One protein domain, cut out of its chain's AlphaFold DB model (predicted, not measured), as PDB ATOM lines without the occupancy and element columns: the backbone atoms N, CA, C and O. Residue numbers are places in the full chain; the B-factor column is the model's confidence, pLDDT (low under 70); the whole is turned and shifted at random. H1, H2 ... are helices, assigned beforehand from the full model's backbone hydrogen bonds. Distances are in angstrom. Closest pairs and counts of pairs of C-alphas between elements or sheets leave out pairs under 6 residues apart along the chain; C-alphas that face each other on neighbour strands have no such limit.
ATOM      1  N   GLU A   6    -108.315 103.706-115.206       54.38
ATOM      2  CA  GLU A   6    -107.135 103.566-116.056       54.38
ATOM      3  C   GLU A   6    -106.929 104.809-116.918       54.38
ATOM      4  O   GLU A   6    -105.836 105.368-116.863       54.38
ATOM      5  N   ASP A   7    -107.985 105.302-117.569       67.25
ATOM      6  CA  ASP A   7    -107.951 106.535-118.367       67.25
ATOM      7  C   ASP A   7    -107.578 107.743-117.500       67.25
ATOM      8  O   ASP A   7    -106.671 108.494-117.845       67.25
ATOM      9  N   ILE A   8    -108.189 107.866-116.315       62.66
ATOM     10  CA  ILE A   8    -107.909 108.959-115.370       62.66
ATOM     11  C   ILE A   8    -106.444 108.943-114.930       62.66
ATOM     12  O   ILE A   8    -105.810 109.986-114.815       62.66
ATOM     13  N   THR A   9    -105.872 107.769-114.656       56.91
ATOM     14  CA  THR A   9    -104.479 107.739-114.189       56.91
ATOM     15  C   THR A   9    -103.475 107.873-115.326       56.91
ATOM     16  O   THR A   9    -102.428 108.469-115.111       56.91
ATOM     17  N   ALA A  10    -103.769 107.337-116.513       68.06
ATOM     18  CA  ALA A  10    -102.935 107.549-117.692       68.06
ATOM     19  C   ALA A  10    -102.904 109.036-118.073       68.06
ATOM     20  O   ALA A  10    -101.839 109.564-118.381       68.06
ATOM     21  N   ASP A  11    -104.043 109.723-117.963       73.00
ATOM     22  CA  ASP A  11    -104.139 111.170-118.134       73.00
ATOM     23  C   ASP A  11    -103.347 111.929-117.056       73.00
ATOM     24  O   ASP A  11    -102.556 112.812-117.380       73.00
ATOM     25  N   ILE A  12    -103.440 111.523-115.782       67.00
ATOM     26  CA  ILE A  12    -102.618 112.103-114.706       67.00
ATOM     27  C   ILE A  12    -101.119 111.895-114.968       67.00
ATOM     28  O   ILE A  12    -100.337 112.831-114.812       67.00
ATOM     29  N   GLU A  13    -100.691 110.698-115.371       76.75
ATOM     30  CA  GLU A  13     -99.283 110.425-115.689       76.75
ATOM     31  C   GLU A  13     -98.806 111.210-116.915       76.75
ATOM     32  O   GLU A  13     -97.658 111.655-116.947       76.75
ATOM     33  N   PHE A  14     -99.674 111.411-117.908       73.25
ATOM     34  CA  PHE A  14     -99.377 112.209-119.092       73.25
ATOM     35  C   PHE A  14     -99.257 113.704-118.760       73.25
ATOM     36  O   PHE A  14     -98.317 114.359-119.211       73.25
ATOM     37  N   GLN A  15    -100.171 114.238-117.949       69.50
ATOM     38  CA  GLN A  15    -100.215 115.659-117.593       69.50
ATOM     39  C   GLN A  15     -99.182 116.048-116.526       69.50
ATOM     40  O   GLN A  15     -98.607 117.134-116.596       69.50
ATOM     41  N   TYR A  16     -98.942 115.180-115.541       69.12
ATOM     42  CA  TYR A  16     -98.165 115.506-114.336       69.12
ATOM     43  C   TYR A  16     -96.922 114.622-114.139       69.12
ATOM     44  O   TYR A  16     -96.137 114.864-113.221       69.12
ATOM     45  N   GLY A  17     -96.699 113.632-115.009       67.75
ATOM     46  CA  GLY A  17     -95.582 112.692-114.922       67.75
ATOM     47  C   GLY A  17     -95.830 111.519-113.963       67.75
ATOM     48  O   GLY A  17     -96.789 111.485-113.191       67.75
ATOM     49  N   LYS A  18     -94.934 110.524-113.999       66.50
ATOM     50  CA  LYS A  18     -94.981 109.367-113.089       66.50
ATOM     51  C   LYS A  18     -94.554 109.753-111.674       66.50
ATOM     52  O   LYS A  18     -93.568 110.463-111.486       66.50
ATOM     53  N   SER A  19     -95.245 109.213-110.669       66.00
ATOM     54  CA  SER A  19     -94.841 109.390-109.269       66.00
ATOM     55  C   SER A  19     -93.486 108.729-108.981       66.00
ATOM     56  O   SER A  19     -93.158 107.690-109.550       66.00
ATOM     57  N   ASN A  20     -92.733 109.261-108.013       70.75
ATOM     58  CA  ASN A  20     -91.479 108.647-107.553       70.75
ATOM     59  C   ASN A  20     -91.675 107.426-106.639       70.75
ATOM     60  O   ASN A  20     -90.702 106.930-106.081       70.75
ATOM     61  N   THR A  21     -92.908 106.950-106.447       66.06
ATOM     62  CA  THR A  21     -93.223 105.912-105.453       66.06
ATOM     63  C   THR A  21     -92.375 104.653-105.642       66.06
ATOM     64  O   THR A  21     -91.755 104.202-104.685       66.06
ATOM     65  N   GLU A  22     -92.291 104.122-106.864       62.31
ATOM     66  CA  GLU A  22     -91.505 102.915-107.172       62.31
ATOM     67  C   GLU A  22     -90.010 103.130-106.902       62.31
ATOM     68  O   GLU A  22     -89.414 102.389-106.126       62.31
ATOM     69  N   LYS A  23     -89.436 104.227-107.415       73.31
ATOM     70  CA  LYS A  23     -88.026 104.597-107.189       73.31
ATOM     71  C   LYS A  23     -87.687 104.773-105.706       73.31
ATOM     72  O   LYS A  23     -86.609 104.402-105.252       73.31
ATOM     73  N   ASN A  24     -88.602 105.357-104.934       79.19
ATOM     74  CA  ASN A  24     -88.416 105.553-103.499       79.19
ATOM     75  C   ASN A  24     -88.392 104.213-102.753       79.19
ATOM     76  O   ASN A  24     -87.610 104.052-101.818       79.19
ATOM     77  N   ILE A  25     -89.208 103.250-103.185       67.94
ATOM     78  CA  ILE A  25     -89.230 101.899-102.620       67.94
ATOM     79  C   ILE A  25     -87.955 101.131-102.984       67.94
ATOM     80  O   ILE A  25     -87.330 100.550-102.097       67.94
ATOM     81  N   GLU A  26     -87.535 101.175-104.251       72.00
ATOM     82  CA  GLU A  26     -86.267 100.592-104.713       72.00
ATOM     83  C   GLU A  26     -85.079 101.127-103.912       72.00
ATOM     84  O   GLU A  26     -84.185 100.376-103.524       72.00
ATOM     85  N   TYR A  27     -85.096 102.417-103.582       84.50
ATOM     86  CA  TYR A  27     -84.043 103.014-102.777       84.50
ATOM     87  C   TYR A  27     -84.022 102.500-101.325       84.50
ATOM     88  O   TYR A  27     -82.950 102.228-100.787       84.50
ATOM     89  N   ILE A  28     -85.178 102.311-100.675       80.50
ATOM     90  CA  ILE A  28     -85.211 101.683 -99.340       80.50
ATOM     91  C   ILE A  28     -84.716 100.235 -99.400       80.50
ATOM     92  O   ILE A  28     -84.003  99.808 -98.495       80.50
ATOM     93  N   LEU A  29     -85.047  99.493-100.462       70.38
ATOM     94  CA  LEU A  29     -84.510  98.146-100.684       70.38
ATOM     95  C   LEU A  29     -82.998  98.143-100.813       70.38
ATOM     96  O   LEU A  29     -82.330  97.310-100.210       70.38
ATOM     97  N   PHE A  30     -82.464  99.093-101.570       81.88
ATOM     98  CA  PHE A  30     -81.031  99.274-101.686       81.88
ATOM     99  C   PHE A  30     -80.384  99.494-100.307       81.88
ATOM    100  O   PHE A  30     -79.444  98.780 -99.968       81.88
ATOM    101  N   LEU A  31     -80.933 100.387 -99.471       85.19
ATOM    102  CA  LEU A  31     -80.431 100.618 -98.106       85.19
ATOM    103  C   LEU A  31     -80.509  99.371 -97.218       85.19
ATOM    104  O   LEU A  31     -79.606  99.119 -96.422       85.19
ATOM    105  N   TYR A  32     -81.595  98.610 -97.339       78.12
ATOM    106  CA  TYR A  32     -81.768  97.357 -96.614       78.12
ATOM    107  C   TYR A  32     -80.681  96.355 -97.013       78.12
ATOM    108  O   TYR A  32     -79.977  95.835 -96.151       78.12
ATOM    109  N   ASN A  33     -80.479  96.158 -98.318       74.88
ATOM    110  CA  ASN A  33     -79.477  95.241 -98.860       74.88
ATOM    111  C   ASN A  33     -78.043  95.652 -98.499       74.88
ATOM    112  O   ASN A  33     -77.220  94.785 -98.233       74.88
ATOM    113  N   GLU A  34     -77.728  96.951 -98.427       86.44
ATOM    114  CA  GLU A  34     -76.403  97.418 -97.981       86.44
ATOM    115  C   GLU A  34     -76.066  96.985 -96.543       86.44
ATOM    116  O   GLU A  34     -74.893  96.810 -96.194       86.44
ATOM    117  N   ARG A  35     -77.091  96.836 -95.697       83.31
ATOM    118  CA  ARG A  35     -76.962  96.477 -94.276       83.31
ATOM    119  C   ARG A  35     -77.227  95.012 -93.992       83.31
ATOM    120  O   ARG A  35     -76.980  94.543 -92.885       83.31
ATOM    121  N   PHE A  36     -77.720  94.296 -94.983       75.56
ATOM    122  CA  PHE A  36     -78.009  92.891 -94.874       75.56
ATOM    123  C   PHE A  36     -76.752  92.081 -95.212       75.56
ATOM    124  O   PHE A  36     -76.255  92.130 -96.337       75.56
ATOM    125  N   LYS A  37     -76.203  91.360 -94.229       74.56
ATOM    126  CA  LYS A  37     -74.972  90.568 -94.380       74.56
ATOM    127  C   LYS A  37     -75.124  89.224 -93.683       74.56
ATOM    128  O   LYS A  37     -75.632  89.164 -92.570       74.56
ATOM    129  N   ASP A  38     -74.682  88.156 -94.341       71.06
ATOM    130  CA  ASP A  38     -74.645  86.797 -93.780       71.06
ATOM    131  C   ASP A  38     -75.984  86.327 -93.174       71.06
ATOM    132  O   ASP A  38     -76.027  85.679 -92.131       71.06
ATOM    133  N   GLY A  39     -77.104  86.681 -93.814       59.00
ATOM    134  CA  GLY A  39     -78.436  86.294 -93.348       59.00
ATOM    135  C   GLY A  39     -79.008  87.176 -92.227       59.00
ATOM    136  O   GLY A  39     -80.133  86.942 -91.786       59.00
ATOM    137  N   VAL A  40     -78.270  88.194 -91.774       66.94
ATOM    138  CA  VAL A  40     -78.655  89.068 -90.662       66.94
ATOM    139  C   VAL A  40     -78.709  90.525 -91.122       66.94
ATOM    140  O   VAL A  40     -77.793  91.048 -91.757       66.94
ATOM    141  N   LEU A  41     -79.803  91.201 -90.777       74.38
ATOM    142  CA  LEU A  41     -79.923  92.641 -90.955       74.38
ATOM    143  C   LEU A  41     -79.156  93.362 -89.842       74.38
ATOM    144  O   LEU A  41     -79.513  93.225 -88.673       74.38
ATOM    145  N   ASP A  42     -78.152  94.166 -90.199       83.50
ATOM    146  CA  ASP A  42     -77.554  95.130 -89.272       83.50
ATOM    147  C   ASP A  42     -78.497  96.326 -89.089       83.50
ATOM    148  O   ASP A  42     -78.450  97.322 -89.823       83.50
ATOM    149  N   ASP A  43     -79.372  96.210 -88.097       83.25
ATOM    150  CA  ASP A  43     -80.264  97.276 -87.678       83.25
ATOM    151  C   ASP A  43     -79.645  98.179 -86.603       83.25
ATOM    152  O   ASP A  43     -80.351  99.017 -86.059       83.25
ATOM    153  N   ASN A  44     -78.338  98.110 -86.318       91.38
ATOM    154  CA  ASN A  44     -77.690  98.993 -85.347       91.38
ATOM    155  C   ASN A  44     -77.481 100.407 -85.925       91.38
ATOM    156  O   ASN A  44     -76.370 100.842 -86.246       91.38
ATOM    157  N   ILE A  45     -78.588 101.130 -86.100       93.81
ATOM    158  CA  ILE A  45     -78.608 102.476 -86.663       93.81
ATOM    159  C   ILE A  45     -78.500 103.509 -85.537       93.81
ATOM    160  O   ILE A  45     -79.372 103.549 -84.666       93.81
ATOM    161  N   PRO A  46     -77.496 104.404 -85.564       94.00
ATOM    162  CA  PRO A  46     -77.392 105.479 -84.588       94.00
ATOM    163  C   PRO A  46     -78.621 106.392 -84.606       94.00
ATOM    164  O   PRO A  46     -79.051 106.843 -85.674       94.00
ATOM    165  N   VAL A  47     -79.126 106.729 -83.415       95.25
ATOM    166  CA  VAL A  47     -80.248 107.661 -83.249       95.25
ATOM    167  C   VAL A  47     -79.897 109.008 -83.901       95.25
ATOM    168  O   VAL A  47     -78.890 109.629 -83.536       95.25
ATOM    169  N   PRO A  48     -80.679 109.481 -84.887       94.94
ATOM    170  CA  PRO A  48     -80.423 110.758 -85.533       94.94
ATOM    171  C   PRO A  48     -80.778 111.934 -84.613       94.94
ATOM    172  O   PRO A  48     -81.573 111.815 -83.686       94.94
ATOM    173  N   SER A  49     -80.234 113.119 -84.900       91.88
ATOM    174  CA  SER A  49     -80.653 114.329 -84.186       91.88
ATOM    175  C   SER A  49     -82.070 114.754 -84.580       91.88
ATOM    176  O   SER A  49     -82.475 114.598 -85.737       91.88
ATOM    177  N   ASN A  50     -82.794 115.389 -83.649       89.31
ATOM    178  CA  ASN A  50     -84.139 115.929 -83.900       89.31
ATOM    179  C   ASN A  50     -84.161 116.880 -85.106       89.31
ATOM    180  O   ASN A  50     -85.077 116.837 -85.922       89.31
ATOM    181  N   GLU A  51     -83.120 117.704 -85.268       88.88
ATOM    182  CA  GLU A  51     -82.992 118.619 -86.405       88.88
ATOM    183  C   GLU A  51     -82.842 117.872 -87.740       88.88
ATOM    184  O   GLU A  51     -83.465 118.246 -88.736       88.88
ATOM    185  N   ALA A  52     -82.023 116.814 -87.784       91.31
ATOM    186  CA  ALA A  52     -81.840 116.020 -88.997       91.31
ATOM    187  C   ALA A  52     -83.123 115.263 -89.361       91.31
ATOM    188  O   ALA A  52     -83.510 115.255 -90.532       91.31
ATOM    189  N   ALA A  53     -83.798 114.684 -88.366       91.19
ATOM    190  CA  ALA A  53     -85.070 113.999 -88.552       91.19
ATOM    191  C   ALA A  53     -86.148 114.947 -89.088       91.19
ATOM    192  O   ALA A  53     -86.749 114.680 -90.125       91.19
ATOM    193  N   ALA A  54     -86.311 116.108 -88.458       88.19
ATOM    194  CA  ALA A  54     -87.286 117.111 -88.861       88.19
ATOM    195  C   ALA A  54     -87.039 117.655 -90.274       88.19
ATOM    196  O   ALA A  54     -87.969 117.725 -91.073       88.19
ATOM    197  N   LYS A  55     -85.784 117.973 -90.626       88.62
ATOM    198  CA  LYS A  55     -85.426 118.388 -91.995       88.62
ATOM    199  C   LYS A  55     -85.727 117.300 -93.022       88.62
ATOM    200  O   LYS A  55     -86.157 117.611 -94.126       88.62
ATOM    201  N   THR A  56     -85.495 116.038 -92.672       90.06
ATOM    202  CA  THR A  56     -85.750 114.904 -93.568       90.06
ATOM    203  C   THR A  56     -87.247 114.695 -93.778       90.06
ATOM    204  O   THR A  56     -87.683 114.600 -94.918       90.06
ATOM    205  N   ILE A  57     -88.044 114.711 -92.705       84.12
ATOM    206  CA  ILE A  57     -89.511 114.618 -92.782       84.12
ATOM    207  C   ILE A  57     -90.078 115.778 -93.607       84.12
ATOM    208  O   ILE A  57     -90.923 115.554 -94.471       84.12
ATOM    209  N   LEU A  58     -89.570 116.998 -93.398       83.31
ATOM    210  CA  LEU A  58     -89.948 118.163 -94.195       83.31
ATOM    211  C   LEU A  58     -89.666 117.930 -95.684       83.31
ATOM    212  O   LEU A  58     -90.554 118.126 -96.500       83.31
ATOM    213  N   LEU A  59     -88.464 117.463 -96.036       84.12
ATOM    214  CA  LEU A  59     -88.099 117.187 -97.428       84.12
ATOM    215  C   LEU A  59     -88.981 116.106 -98.063       84.12
ATOM    216  O   LEU A  59     -89.371 116.254 -99.213       84.12
ATOM    217  N   ILE A  60     -89.319 115.045 -97.326       80.38
ATOM    218  CA  ILE A  60     -90.169 113.956 -97.832       80.38
ATOM    219  C   ILE A  60     -91.597 114.440 -98.107       80.38
ATOM    220  O   ILE A  60     -92.203 114.008 -99.085       80.38
ATOM    221  N   LEU A  61     -92.141 115.304 -97.246       72.75
ATOM    222  CA  LEU A  61     -93.517 115.792 -97.370       72.75
ATOM    223  C   LEU A  61     -93.654 116.965 -98.347       72.75
ATOM    224  O   LEU A  61     -94.629 117.019 -99.087       72.75
ATOM    225  N   ASP A  62     -92.708 117.902 -98.323       76.69
ATOM    226  CA  ASP A  62     -92.780 119.164 -99.070       76.69
ATOM    227  C   ASP A  62     -92.232 119.033-100.496       76.69
ATOM    228  O   ASP A  62     -92.604 119.805-101.374       76.69
ATOM    229  N   ARG A  63     -91.355 118.046-100.742       79.12
ATOM    230  CA  ARG A  63     -90.688 117.832-102.037       79.12
ATOM    231  C   ARG A  63     -90.929 116.419-102.606       79.12
ATOM    232  O   ARG A  63     -89.960 115.698-102.863       79.12
ATOM    233  N   PRO A  64     -92.191 115.980-102.795       71.00
ATOM    234  CA  PRO A  64     -92.513 114.630-103.280       71.00
ATOM    235  C   PRO A  64     -91.986 114.339-104.699       71.00
ATOM    236  O   PRO A  64     -91.832 113.178-105.093       71.00
ATOM    237  N   GLU A  65     -91.676 115.378-105.472       75.62
ATOM    238  CA  GLU A  65     -91.066 115.288-106.797       75.62
ATOM    239  C   GLU A  65     -89.580 114.898-106.764       75.62
ATOM    240  O   GLU A  65     -89.027 114.509-107.796       75.62
ATOM    241  N   LEU A  66     -88.926 114.953-105.598       84.06
ATOM    242  CA  LEU A  66     -87.547 114.501-105.433       84.06
ATOM    243  C   LEU A  66     -87.495 113.008-105.058       84.06
ATOM    244  O   LEU A  66     -88.067 112.610-104.039       84.06
ATOM    245  N   PRO A  67     -86.751 112.171-105.809       86.81
ATOM    246  CA  PRO A  67     -86.495 110.793-105.404       86.81
ATOM    247  C   PRO A  67     -85.737 110.734-104.074       86.81
ATOM    248  O   PRO A  67     -84.810 111.516-103.836       86.81
ATOM    249  N   TRP A  68     -86.066 109.763-103.226       87.94
ATOM    250  CA  TRP A  68     -85.434 109.591-101.916       87.94
ATOM    251  C   TRP A  68     -83.929 109.351-102.018       87.94
ATOM    252  O   TRP A  68     -83.180 109.882-101.201       87.94
ATOM    253  N   GLU A  69     -83.469 108.671-103.067       92.00
ATOM    254  CA  GLU A  69     -82.045 108.544-103.390       92.00
ATOM    255  C   GLU A  69     -81.356 109.916-103.501       92.00
ATOM    256  O   GLU A  69     -80.278 110.147-102.947       92.00
ATOM    257  N   THR A  70     -82.016 110.878-104.150       91.38
ATOM    258  CA  THR A  70     -81.496 112.243-104.301       91.38
ATOM    259  C   THR A  70     -81.459 112.970-102.961       91.38
ATOM    260  O   THR A  70     -80.464 113.626-102.641       91.38
ATOM    261  N   ILE A  71     -82.510 112.820-102.152       88.69
ATOM    262  CA  ILE A  71     -82.607 113.406-100.806       88.69
ATOM    263  C   ILE A  71     -81.505 112.845 -99.884       88.69
ATOM    264  O   ILE A  71     -80.908 113.575 -99.086       88.69
ATOM    265  N   CYS A  72     -81.165 111.565-100.039       91.94
ATOM    266  CA  CYS A  72     -80.242 110.842 -99.167       91.94
ATOM    267  C   CYS A  72     -78.759 110.963 -99.520       91.94
ATOM    268  O   CYS A  72     -77.926 110.419 -98.796       91.94
ATOM    269  N   LYS A  73     -78.390 111.741-100.546       89.38
ATOM    270  CA  LYS A  73     -76.975 112.041-100.852       89.38
ATOM    271  C   LYS A  73     -76.210 112.588 -99.641       89.38
ATOM    272  O   LYS A  73     -75.002 112.402 -99.514       89.38
ATOM    273  N   LYS A  74     -76.903 113.268 -98.720       88.81
ATOM    274  CA  LYS A  74     -76.328 113.702 -97.442       88.81
ATOM    275  C   LYS A  74     -76.355 112.552 -96.436       88.81
ATOM    276  O   LYS A  74     -77.427 112.141 -96.004       88.81
ATOM    277  N   ARG A  75     -75.180 112.141 -95.939       89.19
ATOM    278  CA  ARG A  75     -75.027 111.061 -94.938       89.19
ATOM    279  C   ARG A  75     -75.956 111.193 -93.725       89.19
ATOM    280  O   ARG A  75     -76.500 110.201 -93.263       89.19
ATOM    281  N   ARG A  76     -76.169 112.415 -93.221       91.31
ATOM    282  CA  ARG A  76     -77.082 112.667 -92.089       91.31
ATOM    283  C   ARG A  76     -78.541 112.330 -92.416       91.31
ATOM    284  O   ARG A  76     -79.249 111.854 -91.544       91.31
ATOM    285  N   VAL A  77     -78.967 112.566 -93.654       91.94
ATOM    286  CA  VAL A  77     -80.320 112.252 -94.133       91.94
ATOM    287  C   VAL A  77     -80.443 110.758 -94.425       91.94
ATOM    288  O   VAL A  77     -81.421 110.147 -94.012       91.94
ATOM    289  N   LYS A  78     -79.407 110.143 -95.019       94.56
ATOM    290  CA  LYS A  78     -79.318 108.680 -95.155       94.56
ATOM    291  C   LYS A  78     -79.500 107.982 -93.800       94.56
ATOM    292  O   LYS A  78     -80.364 107.127 -93.689       94.56
ATOM    293  N   ASN A  79     -78.783 108.417 -92.758       95.94
ATOM    294  CA  ASN A  79     -78.918 107.857 -91.405       95.94
ATOM    295  C   ASN A  79     -80.344 107.985 -90.851       95.94
ATOM    296  O   ASN A  79     -80.834 107.069 -90.204       95.94
ATOM    297  N   VAL A  80     -81.022 109.114 -91.096       95.56
ATOM    298  CA  VAL A  80     -82.430 109.279 -90.700       95.56
ATOM    299  C   VAL A  80     -83.312 108.259 -91.418       95.56
ATOM    300  O   VAL A  80     -84.140 107.630 -90.773       95.56
ATOM    301  N   MET A  81     -83.129 108.061 -92.724       92.81
ATOM    302  CA  MET A  81     -83.914 107.088 -93.488       92.81
ATOM    303  C   MET A  81     -83.667 105.653 -93.026       92.81
ATOM    304  O   MET A  81     -84.619 104.903 -92.831       92.81
ATOM    305  N   GLU A  82     -82.414 105.280 -92.777       92.81
ATOM    306  CA  GLU A  82     -82.076 103.971 -92.211       92.81
ATOM    307  C   GLU A  82     -82.706 103.795 -90.820       92.81
ATOM    308  O   GLU A  82     -83.274 102.748 -90.524       92.81
ATOM    309  N   TYR A  83     -82.703 104.832 -89.982       94.25
ATOM    310  CA  TYR A  83     -83.330 104.766 -88.661       94.25
ATOM    311  C   TYR A  83     -84.855 104.611 -88.767       94.25
ATOM    312  O   TYR A  83     -85.460 103.797 -88.076       94.25
ATOM    313  N   LEU A  84     -85.491 105.340 -89.684       88.62
ATOM    314  CA  LEU A  84     -86.938 105.288 -89.884       88.62
ATOM    315  C   LEU A  84     -87.417 103.969 -90.502       88.62
ATOM    316  O   LEU A  84     -88.497 103.508 -90.151       88.62
ATOM    317  N   PHE A  85     -86.666 103.376 -91.432       83.75
ATOM    318  CA  PHE A  85     -87.151 102.235 -92.222       83.75
ATOM    319  C   PHE A  85     -86.464 100.906 -91.904       83.75
ATOM    320  O   PHE A  85     -87.078  99.864 -92.100       83.75
ATOM    321  N   ILE A  86     -85.228 100.921 -91.399       84.25
ATOM    322  CA  ILE A  86     -84.464  99.707 -91.080       84.25
ATOM    323  C   ILE A  86     -84.551  99.423 -89.583       84.25
ATOM    324  O   ILE A  86     -85.029  98.357 -89.205       84.25
ATOM    325  N   ARG A  87     -84.211 100.390 -88.717       86.56
ATOM    326  CA  ARG A  87     -84.280 100.179 -87.254       86.56
ATOM    327  C   ARG A  87     -85.691  99.837 -86.782       86.56
ATOM    328  O   ARG A  87     -85.887  98.989 -85.914       86.56
ATOM    329  N   ALA A  88     -86.689 100.459 -87.398       80.56
ATOM    330  CA  ALA A  88     -88.082 100.249 -87.038       80.56
ATOM    331  C   ALA A  88     -88.587  98.816 -87.300       80.56
ATOM    332  O   ALA A  88     -89.618  98.435 -86.753       80.56
ATOM    333  N   THR A  89     -87.859  98.003 -88.082       72.25
ATOM    334  CA  THR A  89     -88.210  96.592 -88.333       72.25
ATOM    335  C   THR A  89     -88.078  95.705 -87.089       72.25
ATOM    336  O   THR A  89     -88.870  94.771 -86.923       72.25
ATOM    337  N   GLY A  90     -87.106  96.002 -86.220       68.50
ATOM    338  CA  GLY A  90     -86.884  95.336 -84.933       68.50
ATOM    339  C   GLY A  90     -87.347  96.161 -83.731       68.50
ATOM    340  O   GLY A  90     -87.612  95.610 -82.665       68.50
ATOM    341  N   HIS A  91     -87.487  97.479 -83.903       78.62
ATOM    342  CA  HIS A  91     -87.629  98.422 -82.793       78.62
ATOM    343  C   HIS A  91     -88.648  99.529 -83.075       78.62
ATOM    344  O   HIS A  91     -88.388 100.717 -82.885       78.62
ATOM    345  N   TYR A  92     -89.825  99.125 -83.553       76.50
ATOM    346  CA  TYR A  92     -90.899 100.036 -83.939       76.50
ATOM    347  C   TYR A  92     -91.236 101.074 -82.857       76.50
ATOM    348  O   TYR A  92     -91.251 102.262 -83.164       76.50
ATOM    349  N   GLU A  93     -91.454 100.647 -81.607       79.38
ATOM    350  CA  GLU A  93     -91.840 101.550 -80.508       79.38
ATOM    351  C   GLU A  93     -90.771 102.620 -80.242       79.38
ATOM    352  O   GLU A  93     -91.090 103.795 -80.100       79.38
ATOM    353  N   GLU A  94     -89.487 102.251 -80.284       88.75
ATOM    354  CA  GLU A  94     -88.379 103.196 -80.094       88.75
ATOM    355  C   GLU A  94     -88.351 104.268 -81.191       88.75
ATOM    356  O   GLU A  94     -88.200 105.463 -80.922       88.75
ATOM    357  N   VAL A  95     -88.510 103.852 -82.450       88.06
ATOM    358  CA  VAL A  95     -88.507 104.783 -83.583       88.06
ATOM    359  C   VAL A  95     -89.774 105.639 -83.581       88.06
ATOM    360  O   VAL A  95     -89.707 106.841 -83.845       88.06
ATOM    361  N   HIS A  96     -90.918 105.055 -83.231       87.44
ATOM    362  CA  HIS A  96     -92.183 105.767 -83.088       87.44
ATOM    363  C   HIS A  96     -92.105 106.845 -81.998       87.44
ATOM    364  O   HIS A  96     -92.503 107.989 -82.242       87.44
ATOM    365  N   ASP A  97     -91.558 106.518 -80.826       89.12
ATOM    366  CA  ASP A  97     -91.378 107.456 -79.715       89.12
ATOM    367  C   ASP A  97     -90.417 108.587 -80.078       89.12
ATOM    368  O   ASP A  97     -90.674 109.751 -79.757       89.12
ATOM    369  N   PHE A  98     -89.347 108.277 -80.816       91.56
ATOM    370  CA  PHE A  98     -88.432 109.284 -81.342       91.56
ATOM    371  C   PHE A  98     -89.147 110.287 -82.264       91.56
ATOM    372  O   PHE A  98     -89.051 111.500 -82.054       91.56
ATOM    373  N   VAL A  99     -89.907 109.804 -83.256       87.88
ATOM    374  CA  VAL A  99     -90.633 110.674 -84.199       87.88
ATOM    375  C   VAL A  99     -91.744 111.449 -83.486       87.88
ATOM    376  O   VAL A  99     -91.885 112.654 -83.699       87.88
ATOM    377  N   SER A 100     -92.482 110.801 -82.582       87.38
ATOM    378  CA  SER A 100     -93.494 111.445 -81.733       87.38
ATOM    379  C   SER A 100     -92.881 112.530 -80.846       87.38
ATOM    380  O   SER A 100     -93.491 113.575 -80.614       87.38
ATOM    381  N   GLY A 101     -91.640 112.333 -80.394       86.19
ATOM    382  CA  GLY A 101     -90.862 113.309 -79.640       86.19
ATOM    383  C   GLY A 101     -90.637 114.628 -80.385       86.19
ATOM    384  O   GLY A 101     -90.497 115.672 -79.740       86.19
ATOM    385  N   LEU A 102     -90.687 114.638 -81.724       84.62
ATOM    386  CA  LEU A 102     -90.601 115.869 -82.517       84.62
ATOM    387  C   LEU A 102     -91.783 116.812 -82.259       84.62
ATOM    388  O   LEU A 102     -91.607 118.021 -82.352       84.62
ATOM    389  N   LEU A 103     -92.950 116.301 -81.842       81.69
ATOM    390  CA  LEU A 103     -94.103 117.131 -81.457       81.69
ATOM    391  C   LEU A 103     -93.807 118.039 -80.256       81.69
ATOM    392  O   LEU A 103     -94.443 119.077 -80.092       81.69
ATOM    393  N   ARG A 104     -92.849 117.646 -79.408       80.94
ATOM    394  CA  ARG A 104     -92.454 118.399 -78.210       80.94
ATOM    395  C   ARG A 104     -91.396 119.466 -78.500       80.94
ATOM    396  O   ARG A 104     -91.114 120.284 -77.631       80.94
ATOM    397  N   HIS A 105     -90.811 119.467 -79.698       72.88
ATOM    398  CA  HIS A 105     -89.736 120.376 -80.079       72.88
ATOM    399  C   HIS A 105     -90.240 121.375 -81.121       72.88
ATOM    400  O   HIS A 105     -90.695 120.990 -82.195       72.88
ATOM    401  N   TYR A 106     -90.120 122.675 -80.842       66.06
ATOM    402  CA  TYR A 106     -90.398 123.685 -81.859       66.06
ATOM    403  C   TYR A 106     -89.280 123.684 -82.906       66.06
ATOM    404  O   TYR A 106     -88.149 124.080 -82.624       66.06
ATOM    405  N   ILE A 107     -89.602 123.253 -84.126       73.56
ATOM    406  CA  ILE A 107     -88.691 123.293 -85.270       73.56
ATOM    407  C   ILE A 107     -89.346 124.143 -86.352       73.56
ATOM    408  O   ILE A 107     -90.432 123.835 -86.838       73.56
ATOM    409  N   LYS A 108     -88.682 125.242 -86.729       73.81
ATOM    410  CA  LYS A 108     -89.202 126.196 -87.717       73.81
ATOM    411  C   LYS A 108     -89.570 125.470 -89.018       73.81
ATOM    412  O   LYS A 108     -88.714 124.846 -89.637       73.81
ATOM    413  N   GLY A 109     -90.833 125.591 -89.428       71.75
ATOM    414  CA  GLY A 109     -91.368 124.978 -90.650       71.75
ATOM    415  C   GLY A 109     -91.941 123.568 -90.478       71.75
ATOM    416  O   GLY A 109     -92.614 123.097 -91.383       71.75
ATOM    417  N   VAL A 110     -91.749 122.914 -89.328       76.69
ATOM    418  CA  VAL A 110     -92.359 121.610 -89.034       76.69
ATOM    419  C   VAL A 110     -93.552 121.813 -88.114       76.69
ATOM    420  O   VAL A 110     -93.410 122.202 -86.958       76.69
ATOM    421  N   THR A 111     -94.750 121.569 -88.642       80.75
ATOM    422  CA  THR A 111     -95.988 121.669 -87.862       80.75
ATOM    423  C   THR A 111     -96.328 120.331 -87.198       80.75
ATOM    424  O   THR A 111     -95.981 119.276 -87.740       80.75
ATOM    425  N   PRO A 112     -97.071 120.329 -86.074       81.12
ATOM    426  CA  PRO A 112     -97.590 119.095 -85.484       81.12
ATOM    427  C   PRO A 112     -98.373 118.240 -86.488       81.12
ATOM    428  O   PRO A 112     -98.214 117.023 -86.519       81.12
ATOM    429  N   GLN A 113     -99.150 118.878 -87.373       76.50
ATOM    430  CA  GLN A 113     -99.899 118.182 -88.417       76.50
ATOM    431  C   GLN A 113     -98.980 117.450 -89.399       76.50
ATOM    432  O   GLN A 113     -99.290 116.333 -89.789       76.50
ATOM    433  N   MET A 114     -97.843 118.034 -89.786       73.56
ATOM    434  CA  MET A 114     -96.878 117.360 -90.664       73.56
ATOM    435  C   MET A 114     -96.278 116.126 -89.995       73.56
ATOM    436  O   MET A 114     -96.188 115.079 -90.630       73.56
ATOM    437  N   VAL A 115     -95.925 116.222 -88.711       78.19
ATOM    438  CA  VAL A 115     -95.403 115.080 -87.947       78.19
ATOM    439  C   VAL A 115     -96.463 113.981 -87.833       78.19
ATOM    440  O   VAL A 115     -96.165 112.826 -88.113       78.19
ATOM    441  N   LEU A 116     -97.714 114.327 -87.515       76.06
ATOM    442  CA  LEU A 116     -98.827 113.370 -87.451       76.06
ATOM    443  C   LEU A 116     -99.122 112.725 -88.814       76.06
ATOM    444  O   LEU A 116     -99.281 111.508 -88.896       76.06
ATOM    445  N   THR A 117     -99.155 113.513 -89.892       68.56
ATOM    446  CA  THR A 117     -99.330 113.011 -91.264       68.56
ATOM    447  C   THR A 117     -98.204 112.052 -91.637       68.56
ATOM    448  O   THR A 117     -98.476 110.958 -92.131       68.56
ATOM    449  N   PHE A 118     -96.951 112.418 -91.351       73.94
ATOM    450  CA  PHE A 118     -95.809 111.538 -91.565       73.94
ATOM    451  C   PHE A 118     -95.949 110.248 -90.763       73.94
ATOM    452  O   PHE A 118     -95.852 109.185 -91.354       73.94
ATOM    453  N   MET A 119     -96.239 110.311 -89.460       73.94
ATOM    454  CA  MET A 119     -96.397 109.118 -88.621       73.94
ATOM    455  C   MET A 119     -97.518 108.203 -89.111       73.94
ATOM    456  O   MET A 119     -97.347 106.990 -89.102       73.94
ATOM    457  N   ASN A 120     -98.633 108.750 -89.596       66.25
ATOM    458  CA  ASN A 120     -99.715 107.946 -90.162       66.25
ATOM    459  C   ASN A 120     -99.273 107.210 -91.435       66.25
ATOM    460  O   ASN A 120     -99.491 106.001 -91.547       66.25
ATOM    461  N   ILE A 121     -98.617 107.915 -92.364       64.88
ATOM    462  CA  ILE A 121     -98.069 107.325 -93.596       64.88
ATOM    463  C   ILE A 121     -96.988 106.297 -93.253       64.88
ATOM    464  O   ILE A 121     -97.014 105.173 -93.740       64.88
ATOM    465  N   TRP A 122     -96.059 106.665 -92.378       73.06
ATOM    466  CA  TRP A 122     -94.928 105.854 -91.953       73.06
ATOM    467  C   TRP A 122     -95.380 104.590 -91.225       73.06
ATOM    468  O   TRP A 122     -94.925 103.503 -91.566       73.06
ATOM    469  N   LYS A 123     -96.371 104.685 -90.332       68.44
ATOM    470  CA  LYS A 123     -97.034 103.524 -89.727       68.44
ATOM    471  C   LYS A 123     -97.619 102.605 -90.796       68.44
ATOM    472  O   LYS A 123     -97.485 101.399 -90.687       68.44
ATOM    473  N   HIS A 124     -98.218 103.130 -91.862       58.41
ATOM    474  CA  HIS A 124     -98.725 102.278 -92.947       58.41
ATOM    475  C   HIS A 124     -97.617 101.594 -93.760       58.41
ATOM    476  O   HIS A 124     -97.885 100.581 -94.400       58.41
ATOM    477  N   VAL A 125     -96.398 102.136 -93.753       62.25
ATOM    478  CA  VAL A 125     -95.243 101.561 -94.457       62.25
ATOM    479  C   VAL A 125     -94.500 100.551 -93.579       62.25
ATOM    480  O   VAL A 125     -94.105  99.502 -94.068       62.25
ATOM    481  N   VAL A 126     -94.340 100.843 -92.286       61.91
ATOM    482  CA  VAL A 126     -93.546 100.038 -91.342       61.91
ATOM    483  C   VAL A 126     -94.393  99.030 -90.557       61.91
ATOM    484  O   VAL A 126     -93.925  97.939 -90.254       61.91
ATOM    485  N   PHE A 127     -95.641  99.378 -90.231       50.88
ATOM    486  CA  PHE A 127     -96.544  98.593 -89.380       50.88
ATOM    487  C   PHE A 127     -97.579  97.782 -90.173       50.88
ATOM    488  O   PHE A 127     -98.475  97.188 -89.573       50.88
ATOM    489  N   GLN A 128     -97.505  97.709 -91.510       49.97
ATOM    490  CA  GLN A 128     -98.253  96.640 -92.172       49.97
ATOM    491  C   GLN A 128     -97.765  95.316 -91.588       49.97
ATOM    492  O   GLN A 128     -96.561  95.056 -91.579       49.97
TER     493      GLN A 128
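What this domain is: This is residues 6 to 128 of the 255 residues of an uncharacterized protein of Bacteroides xylanisolvens (UniProt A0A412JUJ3). A helical hairpin, H6 and H7, packs crosswise on H3, which H5 crosses in turn; long H2 touches short H4 and H5, and H1 lies off to one end, its residues 11 to 16 sticking out. The printed part has 123 residues with seven named helices, H1 to H7 in chain order, and no named strand: all helix, mostly crossed. It is compact, with a radius of gyration of the C-alphas of 15.4 A and spans of 44 by 42 by 28 A.

How they stand to each other: H7, residues 112 to 126, touches H6, residues 92 to 104, as a hairpin at a shallow tilt of 10 degrees, opposite ways; the closest C-alphas, of Leu 103 and Pro 112, are 5.7 A apart. The hub, H3, residues 50 to 62, touches H7 about perpendicular at 82 degrees, closest at the C-alphas of Ile 57 and Phe 118, 7.1 A. H3 touches H5, residues 75 to 85, closest at the C-alphas of Ala 53 and Val 80, 5.8 A. H3 and H6 only just touch, with 3 pairs of C-alphas within 8 A, closest at Asn 50 and Leu 102, 6.6 A. H2, residues 21 to 35, touches H4, residues 68 to 71, closest at the C-alphas of Asn 24 and Trp 68, 5.3 A. H2 and H5 only just touch, with 3 such pairs, closest at Leu 31 and Glu 82, 7.0 A. H1, residues 6 to 16, touches no helix. Every O i to N i+4 pair is within hydrogen-bond range in H1, H2, H3, H5 and H7, and 6 of 9 in H6; H4 is too short for one.

Where its parts are: H2 is 21.9 A long, H7 20.3 A, H6 19.3 A and H3 17.8 A. H1 begins at C-alpha 6 (-107.135, 103.566, -116.056), and H7 ends at C-alpha 126 (-93.546, 100.038, -91.342).

The domain as a whole: The C-alphas farthest apart, of Asp 7 and Asp 38, are 45.9 A apart. The printed part has no cut; the link from H2 to H3 is long, 14 residues. Mean pLDDT of the printed part is 78.9, with 27 residues under 70, among them 6 to 10 and 123 to 128.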